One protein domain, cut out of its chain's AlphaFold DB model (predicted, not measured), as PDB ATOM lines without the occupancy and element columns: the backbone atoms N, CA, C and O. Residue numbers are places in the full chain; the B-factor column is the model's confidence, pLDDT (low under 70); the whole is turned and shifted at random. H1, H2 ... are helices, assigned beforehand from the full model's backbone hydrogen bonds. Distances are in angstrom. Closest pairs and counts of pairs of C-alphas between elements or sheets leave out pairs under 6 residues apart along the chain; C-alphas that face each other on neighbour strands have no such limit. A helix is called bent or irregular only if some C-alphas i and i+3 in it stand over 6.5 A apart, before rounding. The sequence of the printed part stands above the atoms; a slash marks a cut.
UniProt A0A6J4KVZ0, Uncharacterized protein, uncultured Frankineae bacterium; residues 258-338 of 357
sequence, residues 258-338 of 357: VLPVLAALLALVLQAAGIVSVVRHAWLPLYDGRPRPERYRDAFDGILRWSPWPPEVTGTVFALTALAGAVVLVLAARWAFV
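This is residues 258 to 338 of the 357 residues of an uncharacterized protein of uncultured Frankineae bacterium (UniProt A0A6J4KVZ0). Two long helices, H3 and H1, make a narrow V: they meet near the last residues of H3 and the first residues of H1, and the shorter helix H2 crosses the open end, giving a loose triangle. Between the arms of the V the gap widens toward H2, and residues 316 to 321 of H3 stand free. The printed part has 81 residues with three named helices, H1, H2 and H3 in chain order, and no named strand: all helix. It is loose, with a radius of gyration of the C-alphas of 15.9 A, and only just elongated, spanning 49 by 31 by 17 A.

Find C-alpha 311 at (34.151, -10.801, 3.078); from there H3, residues 311 to 337, runs 38.8 A to C-alpha 337 at (23.620, -36.774, -23.691). H1, residues 259 to 282, begins at C-alpha 259 at (19.013, -40.109, -13.328) and is 33.8 A long. H2, residues 293 to 306, is 20.9 A long and only just irregular: C-alphas 294 and 297 are 6.6 A apart.

Look first at residues 325 to 336 of H3, which touch residues 260 to 268 of H1; the closest C-alphas, of Ala 332 and Val 261, are 5.1 A apart. The two helices run opposite ways at a shallow tilt of 23 degrees. Residues 311 to 315 of H3 touch residues 304 to 305 of H2, closest at the C-alphas of Pro 311 and Leu 304, 5.2 A, at a steep tilt of 61 degrees. H1 and H2 are close but not clearly touching, with the closest C-alphas, of Val 279 and Ala 299, 6.9 A apart, and about perpendicular at 80 degrees. In H1 and H3 every O i to N i+4 pair is within hydrogen-bond range; in H2, 8 of 10 are.

The two C-alphas farthest apart, of Asp 288 and Val 338, are 50.5 A apart. The printed part has no cut; the link from H2 to H3 is tight and that from H1 to H2 is short. Look for low confidence at residues 285 to 294, with pLDDT under 70.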
ATOM      1  N   VAL A 258      19.203 -40.329 -17.550       89.25
ATOM      2  CA  VAL A 258      18.767 -39.025 -17.020       89.25
ATOM      3  C   VAL A 258      18.848 -38.939 -15.496       89.25
ATOM      4  O   VAL A 258      18.857 -37.837 -14.950       89.25
ATOM      5  N   LEU A 259      18.967 -40.074 -14.795       89.69
ATOM      6  CA  LEU A 259      19.013 -40.109 -13.328       89.69
ATOM      7  C   LEU A 259      20.077 -39.189 -12.706       89.69
ATOM      8  O   LEU A 259      19.729 -38.488 -11.757       89.69
ATOM      9  N   PRO A 260      21.336 -39.125 -13.188       90.56
ATOM     10  CA  PRO A 260      22.324 -38.227 -12.592       90.56
ATOM     11  C   PRO A 260      21.949 -36.753 -12.736       90.56
ATOM     12  O   PRO A 260      22.224 -35.971 -11.831       90.56
ATOM     13  N   VAL A 261      21.293 -36.378 -13.841       92.50
ATOM     14  CA  VAL A 261      20.812 -35.008 -14.069       92.50
ATOM     15  C   VAL A 261      19.687 -34.689 -13.095       92.50
ATOM     16  O   VAL A 261      19.757 -33.680 -12.404       92.50
ATOM     17  N   LEU A 262      18.689 -35.571 -12.980       91.88
ATOM     18  CA  LEU A 262      17.578 -35.394 -12.042       91.88
ATOM     19  C   LEU A 262      18.064 -35.331 -10.590       91.88
ATOM     20  O   LEU A 262      17.613 -34.478  -9.833       91.88
ATOM     21  N   ALA A 263      19.018 -36.185 -10.211       90.25
ATOM     22  CA  ALA A 263      19.611 -36.181  -8.879       90.25
ATOM     23  C   ALA A 263      20.408 -34.895  -8.603       90.25
ATOM     24  O   ALA A 263      20.269 -34.316  -7.529       90.25
ATOM     25  N   ALA A 264      21.207 -34.422  -9.567       91.62
ATOM     26  CA  ALA A 264      21.950 -33.169  -9.441       91.62
ATOM     27  C   ALA A 264      21.009 -31.958  -9.347       91.62
ATOM     28  O   ALA A 264      21.200 -31.106  -8.483       91.62
ATOM     29  N   LEU A 265      19.965 -31.904 -10.183       93.94
ATOM     30  CA  LEU A 265      18.940 -30.860 -10.129       93.94
ATOM     31  C   LEU A 265      18.207 -30.868  -8.790       93.94
ATOM     32  O   LEU A 265      18.100 -29.823  -8.156       93.94
ATOM     33  N   LEU A 266      17.755 -32.037  -8.329       91.81
ATOM     34  CA  LEU A 266      17.092 -32.172  -7.036       91.81
ATOM     35  C   LEU A 266      18.011 -31.716  -5.898       91.81
ATOM     36  O   LEU A 266      17.585 -30.932  -5.057       91.81
ATOM     37  N   ALA A 267      19.277 -32.140  -5.895       90.25
ATOM     38  CA  ALA A 267      20.250 -31.714  -4.892       90.25
ATOM     39  C   ALA A 267      20.466 -30.192  -4.902       90.25
ATOM     40  O   ALA A 267      20.513 -29.586  -3.835       90.25
ATOM     41  N   LEU A 268      20.545 -29.561  -6.079       91.94
ATOM     42  CA  LEU A 268      20.684 -28.106  -6.203       91.94
ATOM     43  C   LEU A 268      19.438 -27.362  -5.722       91.94
ATOM     44  O   LEU A 268      19.566 -26.367  -5.011       91.94
ATOM     45  N   VAL A 269      18.244 -27.850  -6.066       91.75
ATOM     46  CA  VAL A 269      16.971 -27.275  -5.611       91.75
ATOM     47  C   VAL A 269      16.851 -27.376  -4.094       91.75
ATOM     48  O   VAL A 269      16.548 -26.377  -3.445       91.75
ATOM     49  N   LEU A 270      17.139 -28.548  -3.517       89.44
ATOM     50  CA  LEU A 270      17.143 -28.736  -2.068       89.44
ATOM     51  C   LEU A 270      18.180 -27.817  -1.415       89.44
ATOM     52  O   LEU A 270      17.830 -27.051  -0.526       89.44
ATOM     53  N   GLN A 271      19.421 -27.790  -1.903       87.88
ATOM     54  CA  GLN A 271      20.467 -26.920  -1.362       87.88
ATOM     55  C   GLN A 271      20.064 -25.437  -1.396       87.88
ATOM     56  O   GLN A 271      20.225 -24.737  -0.397       87.88
ATOM     57  N   ALA A 272      19.513 -24.959  -2.515       87.62
ATOM     58  CA  ALA A 272      19.038 -23.586  -2.648       87.62
ATOM     59  C   ALA A 272      17.884 -23.293  -1.680       87.62
ATOM     60  O   ALA A 272      17.925 -22.293  -0.966       87.62
ATOM     61  N   ALA A 273      16.896 -24.189  -1.596       86.31
ATOM     62  CA  ALA A 273      15.789 -24.067  -0.654       86.31
ATOM     63  C   ALA A 273      16.282 -24.051   0.801       86.31
ATOM     64  O   ALA A 273      15.832 -23.225   1.588       86.31
ATOM     65  N   GLY A 274      17.261 -24.894   1.143       83.06
ATOM     66  CA  GLY A 274      17.856 -24.951   2.475       83.06
ATOM     67  C   GLY A 274      18.604 -23.670   2.842       83.06
ATOM     68  O   GLY A 274      18.410 -23.137   3.932       83.06
ATOM     69  N   ILE A 275      19.402 -23.123   1.917       81.88
ATOM     70  CA  ILE A 275      20.069 -21.826   2.105       81.88
ATOM     71  C   ILE A 275      19.033 -20.718   2.303       81.88
ATOM     72  O   ILE A 275      19.162 -19.927   3.234       81.88
ATOM     73  N   VAL A 276      17.989 -20.671   1.469       82.19
ATOM     74  CA  VAL A 276      16.919 -19.669   1.587       82.19
ATOM     75  C   VAL A 276      16.217 -19.774   2.937       82.19
ATOM     76  O   VAL A 276      16.018 -18.744   3.578       82.19
ATOM     77  N   SER A 277      15.885 -20.979   3.400       80.56
ATOM     78  CA  SER A 277      15.277 -21.189   4.718       80.56
ATOM     79  C   SER A 277      16.194 -20.726   5.851       80.56
ATOM     80  O   SER A 277      15.755 -19.974   6.715       80.56
ATOM     81  N   VAL A 278      17.489 -21.069   5.820       80.31
ATOM     82  CA  VAL A 278      18.459 -20.603   6.829       80.31
ATOM     83  C   VAL A 278      18.589 -19.078   6.816       80.31
ATOM     84  O   VAL A 278      18.596 -18.455   7.876       80.31
ATOM     85  N   VAL A 279      18.669 -18.454   5.639       81.50
ATOM     86  CA  VAL A 279      18.741 -16.990   5.505       81.50
ATOM     87  C   VAL A 279      17.470 -16.331   6.038       81.50
ATOM     88  O   VAL A 279      17.557 -15.360   6.789       81.50
ATOM     89  N   ARG A 280      16.295 -16.877   5.709       79.31
ATOM     90  CA  ARG A 280      15.005 -16.389   6.214       79.31
ATOM     91  C   ARG A 280      14.907 -16.475   7.728       79.31
ATOM     92  O   ARG A 280      14.490 -15.504   8.344       79.31
ATOM     93  N   HIS A 281      15.319 -17.597   8.301       76.19
ATOM     94  CA  HIS A 281      15.210 -17.832   9.733       76.19
ATOM     95  C   HIS A 281      16.233 -17.024  10.542       76.19
ATOM     96  O   HIS A 281      15.909 -16.463  11.583       76.19
ATOM     97  N   ALA A 282      17.487 -16.981  10.086       77.12
ATOM     98  CA  ALA A 282      18.596 -16.479  10.895       77.12
ATOM     99  C   ALA A 282      19.031 -15.042  10.577       77.12
ATOM    100  O   ALA A 282      19.693 -14.429  11.415       77.12
ATOM    101  N   TRP A 283      18.710 -14.519   9.390       79.12
ATOM    102  CA  TRP A 283      19.303 -13.273   8.888       79.12
ATOM    103  C   TRP A 283      18.295 -12.247   8.369       79.12
ATOM    104  O   TRP A 283      18.632 -11.067   8.304       79.12
ATOM    105  N   LEU A 284      17.066 -12.648   8.028       77.75
ATOM    106  CA  LEU A 284      16.008 -11.696   7.701       77.75
ATOM    107  C   LEU A 284      15.256 -11.284   8.978       77.75
ATOM    108  O   LEU A 284      14.660 -12.138   9.634       77.75
ATOM    109  N   PRO A 285      15.230  -9.989   9.347       59.47
ATOM    110  CA  PRO A 285      14.410  -9.532  10.459       59.47
ATOM    111  C   PRO A 285      12.924  -9.716  10.120       59.47
ATOM    112  O   PRO A 285      12.424  -9.123   9.160       59.47
ATOM    113  N   LEU A 286      12.214 -10.513  10.925       58.44
ATOM    114  CA  LEU A 286      10.756 -10.664  10.888       58.44
ATOM    115  C   LEU A 286      10.084  -9.390  11.427       58.44
ATOM    116  O   LEU A 286       9.520  -9.374  12.514       58.44
ATOM    117  N   TYR A 287      10.157  -8.293  10.685       49.34
ATOM    118  CA  TYR A 287       9.329  -7.119  10.941       49.34
ATOM    119  C   TYR A 287       8.193  -7.176   9.940       49.34
ATOM    120  O   TYR A 287       8.495  -6.961   8.780       49.34
ATOM    121  N   ASP A 288       6.965  -7.463  10.401       53.91
ATOM    122  CA  ASP A 288       5.704  -7.654   9.642       53.91
ATOM    123  C   ASP A 288       5.405  -9.062   9.072       53.91
ATOM    124  O   ASP A 288       4.355  -9.282   8.466       53.91
ATOM    125  N   GLY A 289       6.269 -10.051   9.333       58.03
ATOM    126  CA  GLY A 289       6.022 -11.456   8.982       58.03
ATOM    127  C   GLY A 289       6.127 -11.781   7.487       58.03
ATOM    128  O   GLY A 289       5.838 -12.914   7.101       58.03
ATOM    129  N   ARG A 290       6.548 -10.832   6.633       58.94
ATOM    130  CA  ARG A 290       6.722 -11.068   5.190       58.94
ATOM    131  C   ARG A 290       8.177 -10.874   4.745       58.94
ATOM    132  O   ARG A 290       8.748  -9.802   4.940       58.94
ATOM    133  N   PRO A 291       8.796 -11.869   4.081       58.25
ATOM    134  CA  PRO A 291      10.124 -11.697   3.508       58.25
ATOM    135  C   PRO A 291      10.058 -10.722   2.326       58.25
ATOM    136  O   PRO A 291       9.429 -11.013   1.307       58.25
ATOM    137  N   ARG A 292      10.717  -9.566   2.442       65.69
ATOM    138  CA  ARG A 292      10.860  -8.613   1.332       65.69
ATOM    139  C   ARG A 292      12.112  -8.954   0.511       65.69
ATOM    140  O   ARG A 292      13.194  -9.000   1.099       65.69
ATOM    141  N   PRO A 293      12.008  -9.173  -0.817       66.19
ATOM    142  CA  PRO A 293      13.150  -9.520  -1.671       66.19
ATOM    143  C   PRO A 293      14.318  -8.527  -1.587       66.19
ATOM    144  O   PRO A 293      15.482  -8.913  -1.633       66.19
ATOM    145  N   GLU A 294      14.004  -7.250  -1.385       68.19
ATOM    146  CA  GLU A 294      14.970  -6.154  -1.250       68.19
ATOM    147  C   GLU A 294      15.939  -6.343  -0.066       68.19
ATOM    148  O   GLU A 294      17.044  -5.810  -0.086       68.19
ATOM    149  N   ARG A 295      15.571  -7.159   0.934       76.44
ATOM    150  CA  ARG A 295      16.346  -7.366   2.169       76.44
ATOM    151  C   ARG A 295      17.282  -8.576   2.147       76.44
ATOM    152  O   ARG A 295      18.037  -8.767   3.096       76.44
ATOM    153  N   TYR A 296      17.291  -9.388   1.083       80.38
ATOM    154  CA  TYR A 296      18.290 -10.467   0.963       80.38
ATOM    155  C   TYR A 296      19.714  -9.913   0.855       80.38
ATOM    156  O   TYR A 296      20.656 -10.566   1.302       80.38
ATOM    157  N   ARG A 297      19.866  -8.696   0.315       82.44
ATOM    158  CA  ARG A 297      21.145  -7.985   0.310       82.44
ATOM    159  C   ARG A 297      21.600  -7.653   1.731       82.44
ATOM    160  O   ARG A 297      22.718  -7.997   2.083       82.44
ATOM    161  N   ASP A 298      20.715  -7.100   2.558       82.56
ATOM    162  CA  ASP A 298      21.017  -6.787   3.962       82.56
ATOM    163  C   ASP A 298      21.365  -8.045   4.768       82.56
ATOM    164  O   ASP A 298      22.287  -8.034   5.583       82.56
ATOM    165  N   ALA A 299      20.657  -9.152   4.519       84.12
ATOM    166  CA  ALA A 299      20.960 -10.442   5.130       84.12
ATOM    167  C   ALA A 299      22.353 -10.948   4.724       84.12
ATOM    168  O   ALA A 299      23.106 -11.423   5.573       84.12
ATOM    169  N   PHE A 300      22.715 -10.820   3.445       84.88
ATOM    170  CA  PHE A 300      24.038 -11.195   2.954       84.88
ATOM    171  C   PHE A 300      25.138 -10.293   3.525       84.88
ATOM    172  O   PHE A 300      26.144 -10.801   4.016       84.88
ATOM    173  N   ASP A 301      24.923  -8.978   3.565       85.31
ATOM    174  CA  ASP A 301      25.833  -8.030   4.215       85.31
ATOM    175  C   ASP A 301      25.988  -8.356   5.709       85.31
ATOM    176  O   ASP A 301      27.090  -8.290   6.255       85.31
ATOM    177  N   GLY A 302      24.906  -8.779   6.368       85.81
ATOM    178  CA  GLY A 302      24.923  -9.311   7.728       85.81
ATOM    179  C   GLY A 302      25.808 -10.551   7.860       85.81
ATOM    180  O   GLY A 302      26.682 -10.578   8.724       85.81
ATOM    181  N   ILE A 303      25.638 -11.546   6.984       86.31
ATOM    182  CA  ILE A 303      26.471 -12.760   6.952       86.31
ATOM    183  C   ILE A 303      27.948 -12.397   6.790       86.31
ATOM    184  O   ILE A 303      28.784 -12.915   7.527       86.31
ATOM    185  N   LEU A 304      28.277 -11.497   5.858       87.81
ATOM    186  CA  LEU A 304      29.656 -11.072   5.611       87.81
ATOM    187  C   LEU A 304      30.258 -10.340   6.817       87.81
ATOM    188  O   LEU A 304      31.399 -10.611   7.173       87.81
ATOM    189  N   ARG A 305      29.492  -9.460   7.477       85.81
ATOM    190  CA  ARG A 305      29.938  -8.731   8.681       85.81
ATOM    191  C   ARG A 305      30.186  -9.645   9.878       85.81
ATOM    192  O   ARG A 305      31.054  -9.355  10.691       85.81
ATOM    193  N   TRP A 306      29.401 -10.711  10.007       85.56
ATOM    194  CA  TRP A 306      29.490 -11.669  11.112       85.56
ATOM    195  C   TRP A 306      30.344 -12.899  10.785       85.56
ATOM    196  O   TRP A 306      30.468 -13.796  11.625       85.56
ATOM    197  N   SER A 307      30.911 -12.967   9.580       85.88
ATOM    198  CA  SER A 307      31.815 -14.044   9.203       85.88
ATOM    199  C   SER A 307      33.140 -13.905   9.957       85.88
ATOM    200  O   SER A 307      33.675 -12.800  10.051       85.88
ATOM    201  N   PRO A 308      33.727 -15.008  10.457       85.38
ATOM    202  CA  PRO A 308      35.063 -14.970  11.049       85.38
ATOM    203  C   PRO A 308      36.164 -14.664  10.021       85.38
ATOM    204  O   PRO A 308      37.316 -14.464  10.402       85.38
ATOM    205  N   TRP A 309      35.846 -14.707   8.724       88.06
ATOM    206  CA  TRP A 309      36.782 -14.511   7.621       88.06
ATOM    207  C   TRP A 309      36.470 -13.222   6.858       88.06
ATOM    208  O   TRP A 309      35.308 -12.811   6.829       88.06
ATOM    209  N   PRO A 310      37.465 -12.627   6.168       92.62
ATOM    210  CA  PRO A 310      37.229 -11.466   5.319       92.62
ATOM    211  C   PRO A 310      36.076 -11.709   4.326       92.62
ATOM    212  O   PRO A 310      35.894 -12.852   3.864       92.62
ATOM    213  N   PRO A 311      35.288 -10.674   3.986       90.81
ATOM    214  CA  PRO A 311      34.151 -10.801   3.078       90.81
ATOM    215  C   PRO A 311      34.503 -11.463   1.744       90.81
ATOM    216  O   PRO A 311      33.718 -12.251   1.220       90.81
ATOM    217  N   GLU A 312      35.706 -11.214   1.229       93.25
ATOM    218  CA  GLU A 312      36.215 -11.771  -0.023       93.25
ATOM    219  C   GLU A 312      36.363 -13.291   0.069       93.25
ATOM    220  O   GLU A 312      35.960 -14.017  -0.842       93.25
ATOM    221  N   VAL A 313      36.893 -13.797   1.188       91.94
ATOM    222  CA  VAL A 313      37.075 -15.240   1.401       91.94
ATOM    223  C   VAL A 313      35.717 -15.914   1.576       91.94
ATOM    224  O   VAL A 313      35.440 -16.930   0.941       91.94
ATOM    225  N   THR A 314      34.838 -15.316   2.380       89.00
ATOM    226  CA  THR A 314      33.470 -15.810   2.590       89.00
ATOM    227  C   THR A 314      32.688 -15.864   1.276       89.00
ATOM    228  O   THR A 314      32.114 -16.898   0.928       89.00
ATOM    229  N   GLY A 315      32.717 -14.775   0.504       88.12
ATOM    230  CA  GLY A 315      32.090 -14.687  -0.812       88.12
ATOM    231  C   GLY A 315      32.663 -15.704  -1.800       88.12
ATOM    232  O   GLY A 315      31.906 -16.360  -2.516       88.12
ATOM    233  N   THR A 316      33.982 -15.915  -1.782       90.88
ATOM    234  CA  THR A 316      34.650 -16.929  -2.613       90.88
ATOM    235  C   THR A 316      34.162 -18.340  -2.285       90.88
ATOM    236  O   THR A 316      33.896 -19.114  -3.201       90.88
ATOM    237  N   VAL A 317      33.974 -18.689  -1.007       88.19
ATOM    238  CA  VAL A 317      33.443 -20.008  -0.610       88.19
ATOM    239  C   VAL A 317      32.029 -20.233  -1.158       88.19
ATOM    240  O   VAL A 317      31.744 -21.308  -1.695       88.19
ATOM    241  N   PHE A 318      31.154 -19.223  -1.093       88.00
ATOM    242  CA  PHE A 318      29.820 -19.302  -1.700       88.00
ATOM    243  C   PHE A 318      29.893 -19.478  -3.222       88.00
ATOM    244  O   PHE A 318      29.233 -20.365  -3.768       88.00
ATOM    245  N   ALA A 319      30.737 -18.694  -3.901       90.56
ATOM    246  CA  ALA A 319      30.922 -18.779  -5.348       90.56
ATOM    247  C   ALA A 319      31.462 -20.152  -5.783       90.56
ATOM    248  O   ALA A 319      30.934 -20.754  -6.717       90.56
ATOM    249  N   LEU A 320      32.463 -20.691  -5.079       92.69
ATOM    250  CA  LEU A 320      33.020 -22.018  -5.349       92.69
ATOM    251  C   LEU A 320      31.998 -23.134  -5.113       92.69
ATOM    252  O   LEU A 320      31.965 -24.097  -5.876       92.69
ATOM    253  N   THR A 321      31.140 -23.001  -4.101       89.19
ATOM    254  CA  THR A 321      30.064 -23.969  -3.833       89.19
ATOM    255  C   THR A 321      29.037 -23.972  -4.967       89.19
ATOM    256  O   THR A 321      28.676 -25.037  -5.473       89.19
ATOM    257  N   ALA A 322      28.610 -22.789  -5.423       90.50
ATOM    258  CA  ALA A 322      27.702 -22.656  -6.561       90.50
ATOM    259  C   ALA A 322      28.332 -23.194  -7.858       90.50
ATOM    260  O   ALA A 322      27.696 -23.954  -8.593       90.50
ATOM    261  N   LEU A 323      29.606 -22.871  -8.103       94.62
ATOM    262  CA  LEU A 323      30.363 -23.362  -9.251       94.62
ATOM    263  C   LEU A 323      30.493 -24.889  -9.230       94.62
ATOM    264  O   LEU A 323      30.265 -25.527 -10.253       94.62
ATOM    265  N   ALA A 324      30.809 -25.491  -8.081       92.38
ATOM    266  CA  ALA A 324      30.888 -26.943  -7.943       92.38
ATOM    267  C   ALA A 324      29.546 -27.614  -8.278       92.38
ATOM    268  O   ALA A 324      29.519 -28.602  -9.012       92.38
ATOM    269  N   GLY A 325      28.433 -27.040  -7.811       92.44
ATOM    270  CA  GLY A 325      27.087 -27.488  -8.165       92.44
ATOM    271  C   GLY A 325      26.809 -27.425  -9.670       92.44
ATOM    272  O   GLY A 325      26.366 -28.411 -10.263       92.44
ATOM    273  N   ALA A 326      27.138 -26.298 -10.307       93.56
ATOM    274  CA  ALA A 326      26.990 -26.118 -11.751       93.56
ATOM    275  C   ALA A 326      27.857 -27.107 -12.549       93.56
ATOM    276  O   ALA A 326      27.379 -27.726 -13.498       93.56
ATOM    277  N   VAL A 327      29.111 -27.318 -12.136       95.19
ATOM    278  CA  VAL A 327      30.019 -28.293 -12.756       95.19
ATOM    279  C   VAL A 327      29.453 -29.708 -12.647       95.19
ATOM    280  O   VAL A 327      29.421 -30.418 -13.650       95.19
ATOM    281  N   VAL A 328      28.955 -30.122 -11.476       92.88
ATOM    282  CA  VAL A 328      28.329 -31.445 -11.297       92.88
ATOM    283  C   VAL A 328      27.130 -31.617 -12.228       92.88
ATOM    284  O   VAL A 328      27.017 -32.656 -12.881       92.88
ATOM    285  N   LEU A 329      26.271 -30.602 -12.350       94.19
ATOM    286  CA  LEU A 329      25.121 -30.638 -13.251       94.19
ATOM    287  C   LEU A 329      25.546 -30.753 -14.723       94.19
ATOM    288  O   LEU A 329      25.007 -31.583 -15.454       94.19
ATOM    289  N   VAL A 330      26.542 -29.975 -15.154       94.50
ATOM    290  CA  VAL A 330      27.081 -30.035 -16.523       94.50
ATOM    291  C   VAL A 330      27.707 -31.397 -16.809       94.50
ATOM    292  O   VAL A 330      27.480 -31.964 -17.877       94.50
ATOM    293  N   LEU A 331      28.475 -31.956 -15.872       93.69
ATOM    294  CA  LEU A 331      29.069 -33.286 -16.019       93.69
ATOM    295  C   LEU A 331      27.996 -34.378 -16.092       93.69
ATOM    296  O   LEU A 331      28.104 -35.278 -16.926       93.69
ATOM    297  N   ALA A 332      26.943 -34.278 -15.277       91.44
ATOM    298  CA  ALA A 332      25.797 -35.180 -15.332       91.44
ATOM    299  C   ALA A 332      25.060 -35.084 -16.677       91.44
ATOM    300  O   ALA A 332      24.751 -36.112 -17.279       91.44
ATOM    301  N   ALA A 333      24.837 -33.868 -17.187       92.44
ATOM    302  CA  ALA A 333      24.199 -33.638 -18.483       92.44
ATOM    303  C   ALA A 333      25.058 -34.172 -19.636       92.44
ATOM    304  O   ALA A 333      24.573 -34.924 -20.477       92.44
ATOM    305  N   ARG A 334      26.363 -33.878 -19.643       91.75
ATOM    306  CA  ARG A 334      27.293 -34.435 -20.636       91.75
ATOM    307  C   ARG A 334      27.277 -35.960 -20.622       91.75
ATOM    308  O   ARG A 334      27.225 -36.577 -21.679       91.75
ATOM    309  N   TRP A 335      27.279 -36.576 -19.441       87.06
ATOM    310  CA  TRP A 335      27.193 -38.030 -19.327       87.06
ATOM    311  C   TRP A 335      25.877 -38.591 -19.887       87.06
ATOM    312  O   TRP A 335      25.898 -39.639 -20.532       87.06
ATOM    313  N   ALA A 336      24.760 -37.893 -19.668       87.88
ATOM    314  CA  ALA A 336      23.443 -38.293 -20.154       87.88
ATOM    315  C   ALA A 336      23.302 -38.188 -21.683       87.88
ATOM    316  O   ALA A 336      22.654 -39.047 -22.279       87.88
ATOM    317  N   PHE A 337      23.908 -37.165 -22.303       85.25
ATOM    318  CA  PHE A 337      23.620 -36.774 -23.691       85.25
ATOM    319  C   PHE A 337      24.758 -36.999 -24.703       85.25
ATOM    320  O   PHE A 337      24.492 -36.981 -25.895       85.25
ATOM    321  N   VAL A 338      26.010 -37.217 -24.277       81.56
ATOM    322  CA  VAL A 338      27.168 -37.304 -25.205       81.56
ATOM    323  C   VAL A 338      27.608 -38.752 -25.481       81.56
ATOM    324  O   VAL A 338      28.413 -39.013 -26.367       81.56
TER     325      VAL A 338